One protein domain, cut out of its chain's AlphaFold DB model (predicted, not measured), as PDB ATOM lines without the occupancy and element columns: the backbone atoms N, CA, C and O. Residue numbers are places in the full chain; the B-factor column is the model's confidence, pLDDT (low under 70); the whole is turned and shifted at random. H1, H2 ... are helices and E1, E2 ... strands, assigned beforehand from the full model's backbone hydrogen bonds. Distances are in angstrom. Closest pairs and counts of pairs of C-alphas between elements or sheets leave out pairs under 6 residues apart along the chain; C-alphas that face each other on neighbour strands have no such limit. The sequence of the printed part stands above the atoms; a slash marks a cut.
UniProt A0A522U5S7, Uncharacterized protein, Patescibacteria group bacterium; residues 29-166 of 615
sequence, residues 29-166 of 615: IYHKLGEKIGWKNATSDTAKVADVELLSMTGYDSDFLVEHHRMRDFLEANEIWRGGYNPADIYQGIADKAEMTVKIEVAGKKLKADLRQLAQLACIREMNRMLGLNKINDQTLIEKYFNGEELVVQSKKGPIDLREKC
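What this domain is: This is residues 29 to 166 of the 615 residues of an uncharacterized protein of Patescibacteria group bacterium (UniProt A0A522U5S7). Two long helices, H3 and H5, meet as an L, the last part of H3 on the first half of H5. H1 and H2 lie loosely about the other end of H3, H4 is near the corner, and H6 folds back beside H5, with the hairpin E1 E2 at the beginning of H5, the short H7 packed on H5 with its Leu 162 near Ile 124, and the hairpin E3 E4 reaching out beyond H7, away from H5. The 138 printed residues hold seven named helices and four strands, in the order H1 H2 H3 H4 E1 E2 H5 H6 E3 E4 H7; both two-stranded sheets are antiparallel, and the class is mixed, helices and strands. The whole is compact, with a radius of gyration of the C-alphas of 16.3 A, and flat, spanning 46 by 40 by 21 A.

How they stand to each other: E1, residues 101 to 106, and E2, residues 109 to 114, form an antiparallel hairpin at 147 degrees, with N 104 and O 111 within hydrogen-bond range at 2.9 A. H5, residues 115 to 130, follows E2 by a tight link. H6, residues 138 to 146, touches H5 at a steep tilt of 36 degrees, only just past shallow, opposite ways, as a helical hairpin; their closest C-alphas, of Arg 125 and Asp 138, are 7.1 A apart. The closest C-alphas of E1 and H6, of Val 106 and Glu 143, are 6.9 A apart. H3, residues 62 to 80, touches H5 about perpendicular at 89 degrees, closest at the C-alphas of Ala 77 and Ala 119, 4.9 A. H4, residues 87 to 95, only just touches H3 with 3 pairs of C-alphas within 8 A, the closest being Leu 75 and Pro 87 at 6.8 A. H1, residues 29 to 36, only just touches H3 with 3 such pairs, closest at Leu 33 and Ser 62, 6.1 A. H2, residues 46 to 57, is close to H3 but not clearly touching; the closest C-alphas, of Val 52 and Leu 65, are 6.8 A apart. H7, residues 162 to 165, touches H5 at the C-alphas of Ile 124 and Leu 162, 6.0 A. E3, residues 152 to 155, and E4, residues 158 to 161, form an antiparallel hairpin, with N 160 and O 153 at 2.8 A, within hydrogen-bond range. In H2, H4, H5 and H6 every O i to N i+4 pair is within hydrogen-bond range, in H1 2 of 4 and in H3 14 of 15; H7 is too short for one.

Where its parts are: H1 begins at C-alpha 29 (-128.434, 462.296, -27.840). H3 measures 26.8 A, H5 22.8 A, E2 15.9 A, H2 15.6 A and E1 15.0 A. H7 ends at C-alpha 165 (-121.010, 471.163, -9.047).

The domain as a whole: The C-alphas of Gly 59 and Gly 108, the two farthest apart, are 47.7 A apart. The printed part has no cut and no long link. Mean pLDDT of the printed part is 75.5; residues 29 to 60, 62, 83 and 107 to 108 are under 70.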
ATOM      1  N   ILE A  29    -127.583 461.450 -28.687       47.38
ATOM      2  CA  ILE A  29    -128.434 462.296 -27.840       47.38
ATOM      3  C   ILE A  29    -127.830 462.366 -26.435       47.38
ATOM      4  O   ILE A  29    -127.555 463.460 -25.954       47.38
ATOM      5  N   TYR A  30    -127.496 461.231 -25.820       50.72
ATOM      6  CA  TYR A  30    -126.969 461.187 -24.455       50.72
ATOM      7  C   TYR A  30    -125.652 461.950 -24.284       50.72
ATOM      8  O   TYR A  30    -125.511 462.703 -23.326       50.72
ATOM      9  N   HIS A  31    -124.704 461.830 -25.221       48.22
ATOM     10  CA  HIS A  31    -123.372 462.410 -25.020       48.22
ATOM     11  C   HIS A  31    -123.293 463.911 -25.350       48.22
ATOM     12  O   HIS A  31    -122.613 464.654 -24.652       48.22
ATOM     13  N   LYS A  32    -123.982 464.386 -26.403       50.53
ATOM     14  CA  LYS A  32    -123.956 465.814 -26.793       50.53
ATOM     15  C   LYS A  32    -125.014 466.651 -26.094       50.53
ATOM     16  O   LYS A  32    -124.752 467.812 -25.785       50.53
ATOM     17  N   LEU A  33    -126.215 466.100 -25.912       51.88
ATOM     18  CA  LEU A  33    -127.255 466.787 -25.164       51.88
ATOM     19  C   LEU A  33    -126.869 466.771 -23.695       51.88
ATOM     20  O   LEU A  33    -126.827 467.832 -23.092       51.88
ATOM     21  N   GLY A  34    -126.468 465.613 -23.157       52.41
ATOM     22  CA  GLY A  34    -126.208 465.480 -21.732       52.41
ATOM     23  C   GLY A  34    -125.150 466.447 -21.196       52.41
ATOM     24  O   GLY A  34    -125.382 467.148 -20.212       52.41
ATOM     25  N   GLU A  35    -124.048 466.624 -21.928       54.62
ATOM     26  CA  GLU A  35    -123.029 467.633 -21.616       54.62
ATOM     27  C   GLU A  35    -123.574 469.078 -21.633       54.62
ATOM     28  O   GLU A  35    -123.210 469.872 -20.765       54.62
ATOM     29  N   LYS A  36    -124.468 469.424 -22.575       51.22
ATOM     30  CA  LYS A  36    -125.067 470.769 -22.698       51.22
ATOM     31  C   LYS A  36    -126.066 471.100 -21.583       51.22
ATOM     32  O   LYS A  36    -126.141 472.254 -21.177       51.22
ATOM     33  N   ILE A  37    -126.820 470.116 -21.091       50.28
ATOM     34  CA  ILE A  37    -127.810 470.283 -20.004       50.28
ATOM     35  C   ILE A  37    -127.236 470.058 -18.604       50.28
ATOM     36  O   ILE A  37    -127.967 470.108 -17.620       50.28
ATOM     37  N   GLY A  38    -125.934 469.782 -18.483       48.81
ATOM     38  CA  GLY A  38    -125.342 469.364 -17.207       48.81
ATOM     39  C   GLY A  38    -125.839 467.989 -16.739       48.81
ATOM     40  O   GLY A  38    -125.665 467.618 -15.576       48.81
ATOM     41  N   TRP A  39    -126.438 467.225 -17.648       53.66
ATOM     42  CA  TRP A  39    -126.925 465.876 -17.454       53.66
ATOM     43  C   TRP A  39    -125.746 464.915 -17.565       53.66
ATOM     44  O   TRP A  39    -125.290 464.533 -18.639       53.66
ATOM     45  N   LYS A  40    -125.209 464.564 -16.406       49.62
ATOM     46  CA  LYS A  40    -124.003 463.737 -16.286       49.62
ATOM     47  C   LYS A  40    -124.322 462.249 -16.146       49.62
ATOM     48  O   LYS A  40    -123.497 461.483 -15.662       49.62
ATOM     49  N   ASN A  41    -125.564 461.858 -16.447       42.12
ATOM     50  CA  ASN A  41    -125.998 460.478 -16.316       42.12
ATOM     51  C   ASN A  41    -127.286 460.206 -17.111       42.12
ATOM     52  O   ASN A  41    -128.380 460.595 -16.696       42.12
ATOM     53  N   ALA A  42    -127.155 459.498 -18.229       34.28
ATOM     54  CA  ALA A  42    -128.283 459.014 -19.023       34.28
ATOM     55  C   ALA A  42    -129.016 457.826 -18.366       34.28
ATOM     56  O   ALA A  42    -129.986 457.327 -18.918       34.28
ATOM     57  N   THR A  43    -128.569 457.338 -17.201       39.28
ATOM     58  CA  THR A  43    -129.165 456.157 -16.547       39.28
ATOM     59  C   THR A  43    -129.654 456.403 -15.118       39.28
ATOM     60  O   THR A  43    -130.390 455.570 -14.583       39.28
ATOM     61  N   SER A  44    -129.309 457.531 -14.475       39.44
ATOM     62  CA  SER A  44    -129.785 457.823 -13.109       39.44
ATOM     63  C   SER A  44    -131.070 458.621 -13.038       39.44
ATOM     64  O   SER A  44    -131.527 458.866 -11.929       39.44
ATOM     65  N   ASP A  45    -131.667 459.033 -14.140       51.09
ATOM     66  CA  ASP A  45    -132.960 459.701 -14.075       51.09
ATOM     67  C   ASP A  45    -133.801 459.272 -15.266       51.09
ATOM     68  O   ASP A  45    -133.906 459.969 -16.269       51.09
ATOM     69  N   THR A  46    -134.335 458.053 -15.166       47.34
ATOM     70  CA  THR A  46    -135.179 457.431 -16.190       47.34
ATOM     71  C   THR A  46    -136.348 458.320 -16.593       47.34
ATOM     72  O   THR A  46    -136.806 458.205 -17.718       47.34
ATOM     73  N   ALA A  47    -136.798 459.235 -15.731       50.84
ATOM     74  CA  ALA A  47    -137.846 460.178 -16.075       50.84
ATOM     75  C   ALA A  47    -137.341 461.369 -16.879       50.84
ATOM     76  O   ALA A  47    -137.947 461.681 -17.893       50.84
ATOM     77  N   LYS A  48    -136.188 461.962 -16.532       53.28
ATOM     78  CA  LYS A  48    -135.544 462.946 -17.428       53.28
ATOM     79  C   LYS A  48    -135.197 462.323 -18.782       53.28
ATOM     80  O   LYS A  48    -135.236 463.003 -19.801       53.28
ATOM     81  N   VAL A  49    -134.833 461.040 -18.786       51.62
ATOM     82  CA  VAL A  49    -134.482 460.290 -19.999       51.62
ATOM     83  C   VAL A  49    -135.720 460.035 -20.833       51.62
ATOM     84  O   VAL A  49    -135.716 460.377 -22.008       51.62
ATOM     85  N   ALA A  50    -136.792 459.543 -20.215       55.28
ATOM     86  CA  ALA A  50    -138.080 459.372 -20.863       55.28
ATOM     87  C   ALA A  50    -138.627 460.709 -21.378       55.28
ATOM     88  O   ALA A  50    -139.054 460.760 -22.521       55.28
ATOM     89  N   ASP A  51    -138.535 461.800 -20.609       58.84
ATOM     90  CA  ASP A  51    -138.930 463.151 -21.029       58.84
ATOM     91  C   ASP A  51    -138.200 463.567 -22.304       58.84
ATOM     92  O   ASP A  51    -138.816 463.940 -23.299       58.84
ATOM     93  N   VAL A  52    -136.873 463.471 -22.301       61.28
ATOM     94  CA  VAL A  52    -136.057 463.840 -23.459       61.28
ATOM     95  C   VAL A  52    -136.266 462.903 -24.630       61.28
ATOM     96  O   VAL A  52    -136.253 463.365 -25.762       61.28
ATOM     97  N   GLU A  53    -136.434 461.606 -24.405       59.84
ATOM     98  CA  GLU A  53    -136.708 460.645 -25.470       59.84
ATOM     99  C   GLU A  53    -138.066 460.921 -26.098       59.84
ATOM    100  O   GLU A  53    -138.169 461.020 -27.316       59.84
ATOM    101  N   LEU A  54    -139.090 461.137 -25.281       62.47
ATOM    102  CA  LEU A  54    -140.448 461.435 -25.708       62.47
ATOM    103  C   LEU A  54    -140.512 462.769 -26.470       62.47
ATOM    104  O   LEU A  54    -141.122 462.858 -27.541       62.47
ATOM    105  N   LEU A  55    -139.825 463.795 -25.963       66.69
ATOM    106  CA  LEU A  55    -139.686 465.087 -26.632       66.69
ATOM    107  C   LEU A  55    -138.781 464.978 -27.872       66.69
ATOM    108  O   LEU A  55    -139.081 465.529 -28.915       66.69
ATOM    109  N   SER A  56    -137.704 464.203 -27.871       64.56
ATOM    110  CA  SER A  56    -136.858 464.056 -29.064       64.56
ATOM    111  C   SER A  56    -137.560 463.259 -30.171       64.56
ATOM    112  O   SER A  56    -137.507 463.641 -31.341       64.56
ATOM    113  N   MET A  57    -138.299 462.202 -29.814       60.41
ATOM    114  CA  MET A  57    -139.108 461.389 -30.733       60.41
ATOM    115  C   MET A  57    -140.226 462.188 -31.404       60.41
ATOM    116  O   MET A  57    -140.672 461.826 -32.493       60.41
ATOM    117  N   THR A  58    -140.654 463.285 -30.786       62.06
ATOM    118  CA  THR A  58    -141.636 464.214 -31.352       62.06
ATOM    119  C   THR A  58    -140.995 465.330 -32.192       62.06
ATOM    120  O   THR A  58    -141.708 466.187 -32.706       62.06
ATOM    121  N   GLY A  59    -139.676 465.265 -32.431       59.22
ATOM    122  CA  GLY A  59    -138.959 466.069 -33.428       59.22
ATOM    123  C   GLY A  59    -138.283 467.334 -32.898       59.22
ATOM    124  O   GLY A  59    -137.887 468.179 -33.700       59.22
ATOM    125  N   TYR A  60    -138.146 467.482 -31.578       68.56
ATOM    126  CA  TYR A  60    -137.590 468.686 -30.960       68.56
ATOM    127  C   TYR A  60    -136.055 468.707 -30.992       68.56
ATOM    128  O   TYR A  60    -135.393 467.669 -30.913       68.56
ATOM    129  N   ASP A  61    -135.486 469.910 -31.114       70.25
ATOM    130  CA  ASP A  61    -134.039 470.115 -31.168       70.25
ATOM    131  C   ASP A  61    -133.371 470.116 -29.783       70.25
ATOM    132  O   ASP A  61    -134.013 470.184 -28.734       70.25
ATOM    133  N   SER A  62    -132.037 470.042 -29.787       67.38
ATOM    134  CA  SER A  62    -131.245 469.983 -28.560       67.38
ATOM    135  C   SER A  62    -131.369 471.221 -27.679       67.38
ATOM    136  O   SER A  62    -131.215 471.127 -26.466       67.38
ATOM    137  N   ASP A  63    -131.581 472.386 -28.281       72.94
ATOM    138  CA  ASP A  63    -131.512 473.651 -27.559       72.94
ATOM    139  C   ASP A  63    -132.844 473.912 -26.835       72.94
ATOM    140  O   ASP A  63    -132.843 474.336 -25.681       72.94
ATOM    141  N   PHE A  64    -133.975 473.526 -27.436       76.25
ATOM    142  CA  PHE A  64    -135.273 473.496 -26.757       76.25
ATOM    143  C   PHE A  64    -135.298 472.523 -25.575       76.25
ATOM    144  O   PHE A  64    -135.824 472.854 -24.515       76.25
ATOM    145  N   LEU A  65    -134.710 471.332 -25.725       73.56
ATOM    146  CA  LEU A  65    -134.623 470.360 -24.631       73.56
ATOM    147  C   LEU A  65    -133.833 470.928 -23.439       73.56
ATOM    148  O   LEU A  65    -134.199 470.701 -22.286       73.56
ATOM    149  N   VAL A  66    -132.791 471.725 -23.706       74.12
ATOM    150  CA  VAL A  66    -132.022 472.430 -22.671       74.12
ATOM    151  C   VAL A  66    -132.855 473.488 -21.958       74.12
ATOM    152  O   VAL A  66    -132.883 473.513 -20.726       74.12
ATOM    153  N   GLU A  67    -133.567 474.325 -22.707       79.25
ATOM    154  CA  GLU A  67    -134.486 475.322 -22.146       79.25
ATOM    155  C   GLU A  67    -135.575 474.658 -21.290       79.25
ATOM    156  O   GLU A  67    -135.822 475.066 -20.151       79.25
ATOM    157  N   HIS A  68    -136.169 473.575 -21.794       79.88
ATOM    158  CA  HIS A  68    -137.192 472.823 -21.083       79.88
ATOM    159  C   HIS A  68    -136.686 472.283 -19.740       79.88
ATOM    160  O   HIS A  68    -137.373 472.399 -18.728       79.88
ATOM    161  N   HIS A  69    -135.470 471.739 -19.689       77.50
ATOM    162  CA  HIS A  69    -134.914 471.217 -18.443       77.50
ATOM    163  C   HIS A  69    -134.670 472.277 -17.381       77.50
ATOM    164  O   HIS A  69    -134.943 472.009 -16.210       77.50
ATOM    165  N   ARG A  70    -134.191 473.462 -17.781       81.56
ATOM    166  CA  ARG A  70    -134.045 474.591 -16.857       81.56
ATOM    167  C   ARG A  70    -135.397 474.873 -16.215       81.56
ATOM    168  O   ARG A  70    -135.494 474.833 -14.998       81.56
ATOM    169  N   MET A  71    -136.453 475.004 -17.025       83.88
ATOM    170  CA  MET A  71    -137.828 475.191 -16.552       83.88
ATOM    171  C   MET A  71    -138.328 474.044 -15.656       83.88
ATOM    172  O   MET A  71    -138.939 474.289 -14.615       83.88
ATOM    173  N   ARG A  72    -138.040 472.788 -16.026       81.75
ATOM    174  CA  ARG A  72    -138.412 471.586 -15.263       81.75
ATOM    175  C   ARG A  72    -137.915 471.664 -13.823       81.75
ATOM    176  O   ARG A  72    -138.662 471.322 -12.915       81.75
ATOM    177  N   ASP A  73    -136.679 472.109 -13.607       82.44
ATOM    178  CA  ASP A  73    -136.089 472.174 -12.267       82.44
ATOM    179  C   ASP A  73    -136.779 473.228 -11.371       82.44
ATOM    180  O   ASP A  73    -136.864 473.034 -10.158       82.44
ATOM    181  N   PHE A  74    -137.354 474.292 -11.950       86.69
ATOM    182  CA  PHE A  74    -138.189 475.259 -11.218       86.69
ATOM    183  C   PHE A  74    -139.549 474.687 -10.838       86.69
ATOM    184  O   PHE A  74    -139.974 474.835  -9.692       86.69
ATOM    185  N   LEU A  75    -140.213 474.014 -11.779       85.81
ATOM    186  CA  LEU A  75    -141.475 473.319 -11.516       85.81
ATOM    187  C   LEU A  75    -141.285 472.248 -10.432       85.81
ATOM    188  O   LEU A  75    -142.066 472.162  -9.491       85.81
ATOM    189  N   GLU A  76    -140.181 471.504 -10.504       84.38
ATOM    190  CA  GLU A  76    -139.802 470.506  -9.506       84.38
ATOM    191  C   GLU A  76    -139.576 471.142  -8.127       84.38
ATOM    192  O   GLU A  76    -140.082 470.648  -7.121       84.38
ATOM    193  N   ALA A  77    -138.868 472.275  -8.062       84.69
ATOM    194  CA  ALA A  77    -138.696 473.016  -6.816       84.69
ATOM    195  C   ALA A  77    -140.038 473.508  -6.251       84.69
ATOM    196  O   ALA A  77    -140.255 473.426  -5.040       84.69
ATOM    197  N   ASN A  78    -140.946 473.979  -7.108       85.50
ATOM    198  CA  ASN A  78    -142.269 474.435  -6.694       85.50
ATOM    199  C   ASN A  78    -143.075 473.289  -6.074       85.50
ATOM    200  O   ASN A  78    -143.686 473.480  -5.025       85.50
ATOM    201  N   GLU A  79    -143.012 472.089  -6.649       81.38
ATOM    202  CA  GLU A  79    -143.677 470.908  -6.091       81.38
ATOM    203  C   GLU A  79    -143.035 470.418  -4.788       81.38
ATOM    204  O   GLU A  79    -143.735 470.197  -3.798       81.38
ATOM    205  N   ILE A  80    -141.705 470.260  -4.760       77.38
ATOM    206  CA  ILE A  80    -140.975 469.737  -3.592       77.38
ATOM    207  C   ILE A  80    -141.215 470.614  -2.363       77.38
ATOM    208  O   ILE A  80    -141.423 470.101  -1.261       77.38
ATOM    209  N   TRP A  81    -141.172 471.932  -2.552       78.62
ATOM    210  CA  TRP A  81    -141.283 472.908  -1.471       78.62
ATOM    211  C   TRP A  81    -142.689 473.487  -1.322       78.62
ATOM    212  O   TRP A  81    -142.887 474.361  -0.482       78.62
ATOM    213  N   ARG A  82    -143.659 472.991  -2.102       73.88
ATOM    214  CA  ARG A  82    -145.060 473.442  -2.112       73.88
ATOM    215  C   ARG A  82    -145.183 474.959  -2.257       73.88
ATOM    216  O   ARG A  82    -145.880 475.611  -1.486       73.88
ATOM    217  N   GLY A  83    -144.496 475.513  -3.252       65.00
ATOM    218  CA  GLY A  83    -144.453 476.953  -3.508       65.00
ATOM    219  C   GLY A  83    -145.814 477.576  -3.820       65.00
ATOM    220  O   GLY A  83    -145.975 478.779  -3.646       65.00
ATOM    221  N   GLY A  84    -146.799 476.766  -4.224       71.31
ATOM    222  CA  GLY A  84    -148.174 477.209  -4.462       71.31
ATOM    223  C   GLY A  84    -148.356 477.989  -5.765       71.31
ATOM    224  O   GLY A  84    -149.465 478.432  -6.046       71.31
ATOM    225  N   TYR A  85    -147.300 478.136  -6.568       78.94
ATOM    226  CA  TYR A  85    -147.386 478.773  -7.875       78.94
ATOM    227  C   TYR A  85    -148.001 477.815  -8.893       78.94
ATOM    228  O   TYR A  85    -147.614 476.643  -8.969       78.94
ATOM    229  N   ASN A  86    -148.925 478.313  -9.713       76.81
ATOM    230  CA  ASN A  86    -149.313 477.605 -10.924       76.81
ATOM    231  C   ASN A  86    -148.135 477.662 -11.916       76.81
ATOM    232  O   ASN A  86    -147.433 478.676 -11.950       76.81
ATOM    233  N   PRO A  87    -147.909 476.638 -12.762       78.31
ATOM    234  CA  PRO A  87    -146.928 476.729 -13.842       78.31
ATOM    235  C   PRO A  87    -146.995 478.043 -14.634       78.31
ATOM    236  O   PRO A  87    -145.952 478.637 -14.884       78.31
ATOM    237  N   ALA A  88    -148.199 478.537 -14.949       78.81
ATOM    238  CA  ALA A  88    -148.413 479.820 -15.629       78.81
ATOM    239  C   ALA A  88    -147.715 481.002 -14.929       78.81
ATOM    240  O   ALA A  88    -147.050 481.810 -15.579       78.81
ATOM    241  N   ASP A  89    -147.823 481.064 -13.600       81.75
ATOM    242  CA  ASP A  89    -147.239 482.130 -12.783       81.75
ATOM    243  C   ASP A  89    -145.713 482.036 -12.751       81.75
ATOM    244  O   ASP A  89    -145.027 483.053 -12.675       81.75
ATOM    245  N   ILE A  90    -145.167 480.819 -12.847       84.56
ATOM    246  CA  ILE A  90    -143.721 480.587 -12.925       84.56
ATOM    247  C   ILE A  90    -143.190 481.075 -14.273       84.56
ATOM    248  O   ILE A  90    -142.201 481.806 -14.310       84.56
ATOM    249  N   TYR A  91    -143.864 480.738 -15.378       81.50
ATOM    250  CA  TYR A  91    -143.498 481.236 -16.708       81.50
ATOM    251  C   TYR A  91    -143.506 482.768 -16.754       81.50
ATOM    252  O   TYR A  91    -142.518 483.380 -17.170       81.50
ATOM    253  N   GLN A  92    -144.587 483.381 -16.266       79.62
ATOM    254  CA  GLN A  92    -144.730 484.834 -16.229       79.62
ATOM    255  C   GLN A  92    -143.699 485.479 -15.296       79.62
ATOM    256  O   GLN A  92    -143.028 486.432 -15.682       79.62
ATOM    257  N   GLY A  93    -143.493 484.915 -14.103       83.69
ATOM    258  CA  GLY A  93    -142.496 485.390 -13.149       83.69
ATOM    259  C   GLY A  93    -141.075 485.358 -13.714       83.69
ATOM    260  O   GLY A  93    -140.308 486.295 -13.498       83.69
ATOM    261  N   ILE A  94    -140.729 484.333 -14.498       84.12
ATOM    262  CA  ILE A  94    -139.439 484.256 -15.196       84.12
ATOM    263  C   ILE A  94    -139.339 485.331 -16.284       84.12
ATOM    264  O   ILE A  94    -138.323 486.026 -16.347       84.12
ATOM    265  N   ALA A  95    -140.380 485.505 -17.105       82.56
ATOM    266  CA  ALA A  95    -140.414 486.542 -18.141       82.56
ATOM    267  C   ALA A  95    -140.252 487.954 -17.548       82.56
ATOM    268  O   ALA A  95    -139.448 488.753 -18.035       82.56
ATOM    269  N   ASP A  96    -140.946 488.222 -16.443       83.62
ATOM    270  CA  ASP A  96    -140.931 489.506 -15.739       83.62
ATOM    271  C   ASP A  96    -139.695 489.694 -14.851       83.62
ATOM    272  O   ASP A  96    -139.485 490.772 -14.288       83.62
ATOM    273  N   LYS A  97    -138.857 488.656 -14.718       82.00
ATOM    274  CA  LYS A  97    -137.715 488.605 -13.789       82.00
ATOM    275  C   LYS A  97    -138.133 488.885 -12.342       82.00
ATOM    276  O   LYS A  97    -137.378 489.482 -11.570       82.00
ATOM    277  N   ALA A  98    -139.338 488.453 -11.985       83.62
ATOM    278  CA  ALA A  98    -139.901 488.583 -10.657       83.62
ATOM    279  C   ALA A  98    -139.221 487.623  -9.669       83.62
ATOM    280  O   ALA A  98    -138.745 486.542 -10.022       83.62
ATOM    281  N   GLU A  99    -139.177 488.027  -8.402       83.69
ATOM    282  CA  GLU A  99    -138.740 487.155  -7.317       83.69
ATOM    283  C   GLU A  99    -139.878 486.195  -6.944       83.69
ATOM    284  O   GLU A  99    -140.971 486.627  -6.574       83.69
ATOM    285  N   MET A 100    -139.622 484.889  -7.027       88.56
ATOM    286  CA  MET A 100    -140.608 483.846  -6.720       88.56
ATOM    287  C   MET A 100    -140.263 483.246  -5.365       88.56
ATOM    288  O   MET A 100    -139.542 482.253  -5.262       88.56
ATOM    289  N   THR A 101    -140.706 483.919  -4.306       89.19
ATOM    290  CA  THR A 101    -140.333 483.577  -2.932       89.19
ATOM    291  C   THR A 101    -141.292 482.570  -2.311       89.19
ATOM    292  O   THR A 101    -142.471 482.855  -2.119       89.19
ATOM    293  N   VAL A 102    -140.744 481.451  -1.848       80.94
ATOM    294  CA  VAL A 102    -141.447 480.441  -1.056       80.94
ATOM    295  C   VAL A 102    -141.025 480.552   0.411       80.94
ATOM    296  O   VAL A 102    -139.852 480.773   0.731       80.94
ATOM    297  N   LYS A 103    -141.988 480.414   1.328       81.06
ATOM    298  CA  LYS A 103    -141.704 480.280   2.763       81.06
ATOM    299  C   LYS A 103    -141.389 478.819   3.062       81.06
ATOM    300  O   LYS A 103    -142.213 477.953   2.800       81.06
ATOM    301  N   ILE A 104    -140.228 478.560   3.648       79.00
ATOM    302  CA  ILE A 104    -139.805 477.220   4.062       79.00
ATOM    303  C   ILE A 104    -139.453 477.211   5.548       79.00
ATOM    304  O   ILE A 104    -139.108 478.247   6.121       79.00
ATOM    305  N   GLU A 105    -139.496 476.039   6.170       73.88
ATOM    306  CA  GLU A 105    -138.999 475.835   7.527       73.88
ATOM    307  C   GLU A 105    -137.705 475.022   7.498       73.88
ATOM    308  O   GLU A 105    -137.633 473.957   6.889       73.88
ATOM    309  N   VAL A 106    -136.661 475.543   8.142       70.44
ATOM    310  CA  VAL A 106    -135.361 474.883   8.270       70.44
ATOM    311  C   VAL A 106    -134.967 474.900   9.739       70.44
ATOM    312  O   VAL A 106    -134.718 475.966  10.303       70.44
ATOM    313  N   ALA A 107    -134.917 473.720  10.362       65.06
ATOM    314  CA  ALA A 107    -134.519 473.552  11.764       65.06
ATOM    315  C   ALA A 107    -135.299 474.463  12.740       65.06
ATOM    316  O   ALA A 107    -134.717 475.109  13.616       65.06
ATOM    317  N   GLY A 108    -136.620 474.564  12.555       67.12
ATOM    318  CA  GLY A 108    -137.490 475.417  13.370       67.12
ATOM    319  C   GLY A 108    -137.442 476.910  13.025       67.12
ATOM    320  O   GLY A 108    -138.065 477.720  13.713       67.12
ATOM    321  N   LYS A 109    -136.691 477.316  11.991       72.62
ATOM    322  CA  LYS A 109    -136.641 478.703  11.508       72.62
ATOM    323  C   LYS A 109    -137.422 478.838  10.209       72.62
ATOM    324  O   LYS A 109    -137.109 478.177   9.223       72.62
ATOM    325  N   LYS A 110    -138.388 479.758  10.190       81.62
ATOM    326  CA  LYS A 110    -139.086 480.163   8.965       81.62
ATOM    327  C   LYS A 110    -138.170 481.066   8.137       81.62
ATOM    328  O   LYS A 110    -137.764 482.132   8.602       81.62
ATOM    329  N   LEU A 111    -137.847 480.634   6.926       81.62
ATOM    330  CA  LEU A 111    -137.013 481.347   5.965       81.62
ATOM    331  C   LEU A 111    -137.826 481.660   4.708       81.62
ATOM    332  O   LEU A 111    -138.769 480.952   4.359       81.62
ATOM    333  N   LYS A 112    -137.443 482.735   4.024       86.62
ATOM    334  CA  LYS A 112    -137.910 483.055   2.677       86.62
ATOM    335  C   LYS A 112    -136.799 482.680   1.704       86.62
ATOM    336  O   LYS A 112    -135.670 483.128   1.894       86.62
ATOM    337  N   ALA A 113    -137.117 481.852   0.718       86.62
ATOM    338  CA  ALA A 113    -136.169 481.393  -0.287       86.62
ATOM    339  C   ALA A 113    -136.762 481.576  -1.682       86.62
ATOM    340  O   ALA A 113    -137.935 481.281  -1.906       86.62
ATOM    341  N   ASP A 114    -135.947 482.050  -2.616       89.50
ATOM    342  CA  ASP A 114    -136.352 482.163  -4.012       89.50
ATOM    343  C   ASP A 114    -136.335 480.785  -4.696       89.50
ATOM    344  O   ASP A 114    -135.476 479.942  -4.413       89.50
ATOM    345  N   LEU A 115    -137.266 480.555  -5.623       88.06
ATOM    346  CA  LEU A 115    -137.409 479.292  -6.344       88.06
ATOM    347  C   LEU A 115    -136.118 478.849  -7.062       88.06
ATOM    348  O   LEU A 115    -135.829 477.655  -7.097       88.06
ATOM    349  N   ARG A 116    -135.281 479.783  -7.542       88.06
ATOM    350  CA  ARG A 116    -133.939 479.502  -8.105       88.06
ATOM    351  C   ARG A 116    -133.016 478.869  -7.079       88.06
ATOM    352  O   ARG A 116    -132.341 477.879  -7.363       88.06
ATOM    353  N   GLN A 117    -133.006 479.411  -5.864       90.06
ATOM    354  CA  GLN A 117    -132.206 478.863  -4.771       90.06
ATOM    355  C   GLN A 117    -132.722 477.485  -4.356       90.06
ATOM    356  O   GLN A 117    -131.922 476.610  -4.027       90.06
ATOM    357  N   LEU A 118    -134.038 477.280  -4.380       89.12
ATOM    358  CA  LEU A 118    -134.654 475.995  -4.058       89.12
ATOM    359  C   LEU A 118    -134.395 474.930  -5.131       89.12
ATOM    360  O   LEU A 118    -134.131 473.781  -4.774       89.12
ATOM    361  N   ALA A 119    -134.388 475.305  -6.413       88.19
ATOM    362  CA  ALA A 119    -134.016 474.428  -7.523       88.19
ATOM    363  C   ALA A 119    -132.548 473.985  -7.421       88.19
ATOM    364  O   ALA A 119    -132.249 472.788  -7.478       88.19
ATOM    365  N   GLN A 120    -131.630 474.923  -7.151       89.62
ATOM    366  CA  GLN A 120    -130.223 474.596  -6.889       89.62
ATOM    367  C   GLN A 120    -130.086 473.646  -5.687       89.62
ATOM    368  O   GLN A 120    -129.372 472.643  -5.762       89.62
ATOM    369  N   LEU A 121    -130.793 473.926  -4.585       88.56
ATOM    370  CA  LEU A 121    -130.759 473.098  -3.380       88.56
ATOM    371  C   LEU A 121    -131.296 471.682  -3.631       88.56
ATOM    372  O   LEU A 121    -130.714 470.724  -3.126       88.56
ATOM    373  N   ALA A 122    -132.362 471.521  -4.419       83.88
ATOM    374  CA  ALA A 122    -132.879 470.205  -4.798       83.88
ATOM    375  C   ALA A 122    -131.813 469.380  -5.545       83.88
ATOM    376  O   ALA A 122    -131.564 468.226  -5.191       83.88
ATOM    377  N   CYS A 123    -131.107 470.004  -6.494       83.88
ATOM    378  CA  CYS A 123    -130.002 469.378  -7.221       83.88
ATOM    379  C   CYS A 123    -128.832 468.993  -6.292       83.88
ATOM    380  O   CYS A 123    -128.334 467.865  -6.340       83.88
ATOM    381  N   ILE A 124    -128.444 469.890  -5.378       87.31
ATOM    382  CA  ILE A 124    -127.399 469.633  -4.372       87.31
ATOM    383  C   ILE A 124    -127.783 468.465  -3.457       87.31
ATOM    384  O   ILE A 124    -126.945 467.608  -3.172       87.31
ATOM    385  N   ARG A 125    -129.038 468.401  -2.995       85.62
ATOM    386  CA  ARG A 125    -129.533 467.313  -2.135       85.62
ATOM    387  C   ARG A 125    -129.477 465.969  -2.845       85.62
ATOM    388  O   ARG A 125    -129.028 464.992  -2.245       85.62
ATOM    389  N   GLU A 126    -129.877 465.920  -4.110       81.12
ATOM    390  CA  GLU A 126    -129.804 464.696  -4.909       81.12
ATOM    391  C   GLU A 126    -128.349 464.247  -5.111       81.12
ATOM    392  O   GLU A 126    -128.002 463.093  -4.849       81.12
ATOM    393  N   MET A 127    -127.452 465.182  -5.442       81.75
ATOM    394  CA  MET A 127    -126.017 464.902  -5.546       81.75
ATOM    395  C   MET A 127    -125.418 464.393  -4.233       81.75
ATOM    396  O   MET A 127    -124.694 463.395  -4.212       81.75
ATOM    397  N   ASN A 128    -125.755 465.046  -3.123       84.81
ATOM    398  CA  ASN A 128    -125.318 464.651  -1.794       84.81
ATOM    399  C   ASN A 128    -125.808 463.237  -1.439       84.81
ATOM    400  O   ASN A 128    -125.050 462.441  -0.893       84.81
ATOM    401  N   ARG A 129    -127.042 462.869  -1.802       80.06
ATOM    402  CA  ARG A 129    -127.571 461.510  -1.595       80.06
ATOM    403  C   ARG A 129    -126.838 460.455  -2.417       80.06
ATOM    404  O   ARG A 129    -126.593 459.359  -1.905       80.06
ATOM    405  N   MET A 130    -126.451 460.770  -3.655       78.75
ATOM    406  CA  MET A 130    -125.661 459.851  -4.482       78.75
ATOM    407  C   MET A 130    -124.321 459.500  -3.820       78.75
ATOM    408  O   MET A 130    -123.908 458.345  -3.878       78.75
ATOM    409  N   LEU A 131    -123.689 460.449  -3.116       79.00
ATOM    410  CA  LEU A 131    -122.392 460.265  -2.441       79.00
ATOM    411  C   LEU A 131    -122.390 459.249  -1.285       79.00
ATOM    412  O   LEU A 131    -121.317 458.936  -0.762       79.00
ATOM    413  N   GLY A 132    -123.553 458.719  -0.895       76.69
ATOM    414  CA  GLY A 132    -123.656 457.563  -0.009       76.69
ATOM    415  C   GLY A 132    -123.055 457.814   1.375       76.69
ATOM    416  O   GLY A 132    -123.608 458.573   2.171       76.69
ATOM    417  N   LEU A 133    -121.942 457.144   1.683       74.31
ATOM    418  CA  LEU A 133    -121.284 457.223   2.994       74.31
ATOM    419  C   LEU A 133    -120.576 458.566   3.233       74.31
ATOM    420  O   LEU A 133    -120.455 458.986   4.378       74.31
ATOM    421  N   ASN A 134    -120.149 459.255   2.171       77.00
ATOM    422  CA  ASN A 134    -119.428 460.527   2.287       77.00
ATOM    423  C   ASN A 134    -120.366 461.746   2.374       77.00
ATOM    424  O   ASN A 134    -119.895 462.876   2.473       77.00
ATOM    425  N   LYS A 135    -121.688 461.544   2.299       83.31
ATOM    426  CA  LYS A 135    -122.670 462.633   2.253       83.31
ATOM    427  C   LYS A 135    -122.660 463.486   3.526       83.31
ATOM    428  O   LYS A 135    -122.454 462.985   4.631       83.31
ATOM    429  N   ILE A 136    -122.985 464.768   3.381       85.12
ATOM    430  CA  ILE A 136    -123.347 465.640   4.504       85.12
ATOM    431  C   ILE A 136    -124.740 465.215   4.987       85.12
ATOM    432  O   ILE A 136    -125.600 464.865   4.177       85.12
ATOM    433  N   ASN A 137    -124.990 465.221   6.298       82.81
ATOM    434  CA  ASN A 137    -126.347 465.025   6.810       82.81
ATOM    435  C   ASN A 137    -127.303 466.047   6.160       82.81
ATOM    436  O   ASN A 137    -126.953 467.217   6.050       82.81
ATOM    437  N   ASP A 138    -128.487 465.610   5.725       78.69
ATOM    438  CA  ASP A 138    -129.393 466.434   4.910       78.69
ATOM    439  C   ASP A 138    -129.824 467.723   5.632       78.69
ATOM    440  O   ASP A 138    -129.841 468.789   5.025       78.69
ATOM    441  N   GLN A 139    -130.069 467.667   6.946       77.94
ATOM    442  CA  GLN A 139    -130.408 468.856   7.731       77.94
ATOM    443  C   GLN A 139    -129.225 469.832   7.799       77.94
ATOM    444  O   GLN A 139    -129.375 471.012   7.490       77.94
ATOM    445  N   THR A 140    -128.029 469.332   8.123       83.81
ATOM    446  CA  THR A 140    -126.804 470.150   8.148       83.81
ATOM    447  C   THR A 140    -126.483 470.737   6.775       83.81
ATOM    448  O   THR A 140    -126.024 471.870   6.683       83.81
ATOM    449  N   LEU A 141    -126.720 469.989   5.696       87.88
ATOM    450  CA  LEU A 141    -126.529 470.456   4.324       87.88
ATOM    451  C   LEU A 141    -127.429 471.662   4.029       87.88
ATOM    452  O   LEU A 141    -126.944 472.662   3.506       87.88
ATOM    453  N   ILE A 142    -128.715 471.577   4.384       86.25
ATOM    454  CA  ILE A 142    -129.690 472.656   4.181       86.25
ATOM    455  C   ILE A 142    -129.319 473.883   5.030       86.25
ATOM    456  O   ILE A 142    -129.292 474.998   4.512       86.25
ATOM    457  N   GLU A 143    -128.977 473.687   6.306       85.69
ATOM    458  CA  GLU A 143    -128.537 474.768   7.201       85.69
ATOM    459  C   GLU A 143    -127.310 475.496   6.641       85.69
ATOM    460  O   GLU A 143    -127.330 476.716   6.466       85.69
ATOM    461  N   LYS A 144    -126.267 474.743   6.273       91.25
ATOM    462  CA  LYS A 144    -125.059 475.296   5.652       91.25
ATOM    463  C   LYS A 144    -125.364 476.035   4.354       91.25
ATOM    464  O   LYS A 144    -124.796 477.098   4.104       91.25
ATOM    465  N   TYR A 145    -126.265 475.494   3.531       92.50
ATOM    466  CA  TYR A 145    -126.637 476.102   2.258       92.50
ATOM    467  C   TYR A 145    -127.220 477.506   2.455       92.50
ATOM    468  O   TYR A 145    -126.785 478.438   1.773       92.50
ATOM    469  N   PHE A 146    -128.147 477.671   3.404       88.88
ATOM    470  CA  PHE A 146    -128.767 478.968   3.694       88.88
ATOM    471  C   PHE A 146    -127.866 479.919   4.488       88.88
ATOM    472  O   PHE A 146    -127.986 481.131   4.332       88.88
ATOM    473  N   ASN A 147    -126.920 479.397   5.269       88.94
ATOM    474  CA  ASN A 147    -125.904 480.213   5.941       88.94
ATOM    475  C   ASN A 147    -124.784 480.694   4.998       88.94
ATOM    476  O   ASN A 147    -123.918 481.456   5.423       88.94
ATOM    477  N   GLY A 148    -124.771 480.250   3.735       88.06
ATOM    478  CA  GLY A 148    -123.691 480.556   2.793       88.06
ATOM    479  C   GLY A 148    -122.364 479.878   3.149       88.06
ATOM    480  O   GLY A 148    -121.307 480.350   2.739       88.06
ATOM    481  N   GLU A 149    -122.411 478.790   3.919       91.94
ATOM    482  CA  GLU A 149    -121.234 478.014   4.307       91.94
ATOM    483  C   GLU A 149    -120.765 477.086   3.174       91.94
ATOM    484  O   GLU A 149    -121.517 476.747   2.253       91.94
ATOM    485  N   GLU A 150    -119.510 476.637   3.268       89.62
ATOM    486  CA  GLU A 150    -118.925 475.665   2.344       89.62
ATOM    487  C   GLU A 150    -119.651 474.309   2.410       89.62
ATOM    488  O   GLU A 150    -119.808 473.694   3.476       89.62
ATOM    489  N   LEU A 151    -120.041 473.806   1.235       91.38
ATOM    490  CA  LEU A 151    -120.722 472.522   1.053       91.38
ATOM    491  C   LEU A 151    -119.749 471.472   0.521       91.38
ATOM    492  O   LEU A 151    -119.969 470.866  -0.527       91.38
ATOM    493  N   VAL A 152    -118.647 471.288   1.248       90.31
ATOM    494  CA  VAL A 152    -117.543 470.428   0.822       90.31
ATOM    495  C   VAL A 152    -117.674 469.025   1.406       90.31
ATOM    496  O   VAL A 152    -117.709 468.835   2.624       90.31
ATOM    497  N   VAL A 153    -117.673 468.027   0.524       86.50
ATOM    498  CA  VAL A 153    -117.566 466.604   0.866       86.50
ATOM    499  C   VAL A 153    -116.141 466.123   0.615       86.50
ATOM    500  O   VAL A 153    -115.564 466.373  -0.440       86.50
ATOM    501  N   GLN A 154    -115.563 465.393   1.568       85.44
ATOM    502  CA  GLN A 154    -114.251 464.774   1.381       85.44
ATOM    503  C   GLN A 154    -114.376 463.490   0.554       85.44
ATOM    504  O   GLN A 154    -115.202 462.628   0.850       85.44
ATOM    505  N   SER A 155    -113.530 463.341  -0.466       81.94
ATOM    506  CA  SER A 155    -113.427 462.112  -1.258       81.94
ATOM    507  C   SER A 155    -111.982 461.636  -1.370       81.94
ATOM    508  O   SER A 155    -111.038 462.403  -1.171       81.94
ATOM    509  N   LYS A 156    -111.791 460.376  -1.781       78.88
ATOM    510  CA  LYS A 156    -110.457 459.797  -2.025       78.88
ATOM    511  C   LYS A 156    -109.634 460.571  -3.065       78.88
ATOM    512  O   LYS A 156    -108.412 460.466  -3.054       78.88
ATOM    513  N   LYS A 157    -110.280 461.322  -3.967       81.38
ATOM    514  CA  LYS A 157    -109.608 462.124  -5.004       81.38
ATOM    515  C   LYS A 157    -109.493 463.612  -4.665       81.38
ATOM    516  O   LYS A 157    -108.929 464.355  -5.462       81.38
ATOM    517  N   GLY A 158    -109.990 464.037  -3.503       83.44
ATOM    518  CA  GLY A 158    -109.966 465.428  -3.054       83.44
ATOM    519  C   GLY A 158    -111.327 465.932  -2.564       83.44
ATOM    520  O   GLY A 158    -112.317 465.192  -2.620       83.44
ATOM    521  N   PRO A 159    -111.381 467.177  -2.063       88.06
ATOM    522  CA  PRO A 159    -112.627 467.824  -1.671       88.06
ATOM    523  C   PRO A 159    -113.533 468.053  -2.886       88.06
ATOM    524  O   PRO A 159    -113.063 468.350  -3.983       88.06
ATOM    525  N   ILE A 160    -114.838 467.911  -2.677       86.12
ATOM    526  CA  ILE A 160    -115.884 468.132  -3.676       86.12
ATOM    527  C   ILE A 160    -116.783 469.237  -3.152       86.12
ATOM    528  O   ILE A 160    -117.474 469.025  -2.157       86.12
ATOM    529  N   ASP A 161    -116.793 470.385  -3.819       88.56
ATOM    530  CA  ASP A 161    -117.751 471.447  -3.530       88.56
ATOM    531  C   ASP A 161    -119.069 471.173  -4.270       88.56
ATOM    532  O   ASP A 161    -119.144 471.193  -5.502       88.56
ATOM    533  N   LEU A 162    -120.122 470.882  -3.504       86.94
ATOM    534  CA  LEU A 162    -121.445 470.596  -4.054       86.94
ATOM    535  C   LEU A 162    -122.088 471.828  -4.707       86.94
ATOM    536  O   LEU A 162    -122.830 471.681  -5.677       86.94
ATOM    537  N   ARG A 163    -121.798 473.038  -4.217       86.62
ATOM    538  CA  ARG A 163    -122.337 474.286  -4.773       86.62
ATOM    539  C   ARG A 163    -121.697 474.610  -6.120       86.62
ATOM    540  O   ARG A 163    -122.396 475.051  -7.026       86.62
ATOM    541  N   GLU A 164    -120.402 474.346  -6.281       84.19
ATOM    542  CA  GLU A 164    -119.725 474.491  -7.581       84.19
ATOM    543  C   GLU A 164    -120.218 473.463  -8.609       84.19
ATOM    544  O   GLU A 164    -120.340 473.764  -9.797       84.19
ATOM    545  N   LYS A 165    -120.518 472.235  -8.167       80.62
ATOM    546  CA  LYS A 165    -121.010 471.163  -9.047       80.62
ATOM    547  C   LYS A 165    -122.461 471.361  -9.490       80.62
ATOM    548  O   LYS A 165    -122.821 470.850 -10.553       80.62
ATOM    549  N   CYS A 166    -123.248 472.097  -8.711       82.94
ATOM    550  CA  CYS A 166    -124.640 472.448  -8.975       82.94
ATOM    551  C   CYS A 166    -124.781 473.980  -8.978       82.94
ATOM    552  O   CYS A 166    -125.251 474.529  -7.982       82.94
TER     553      CYS A 166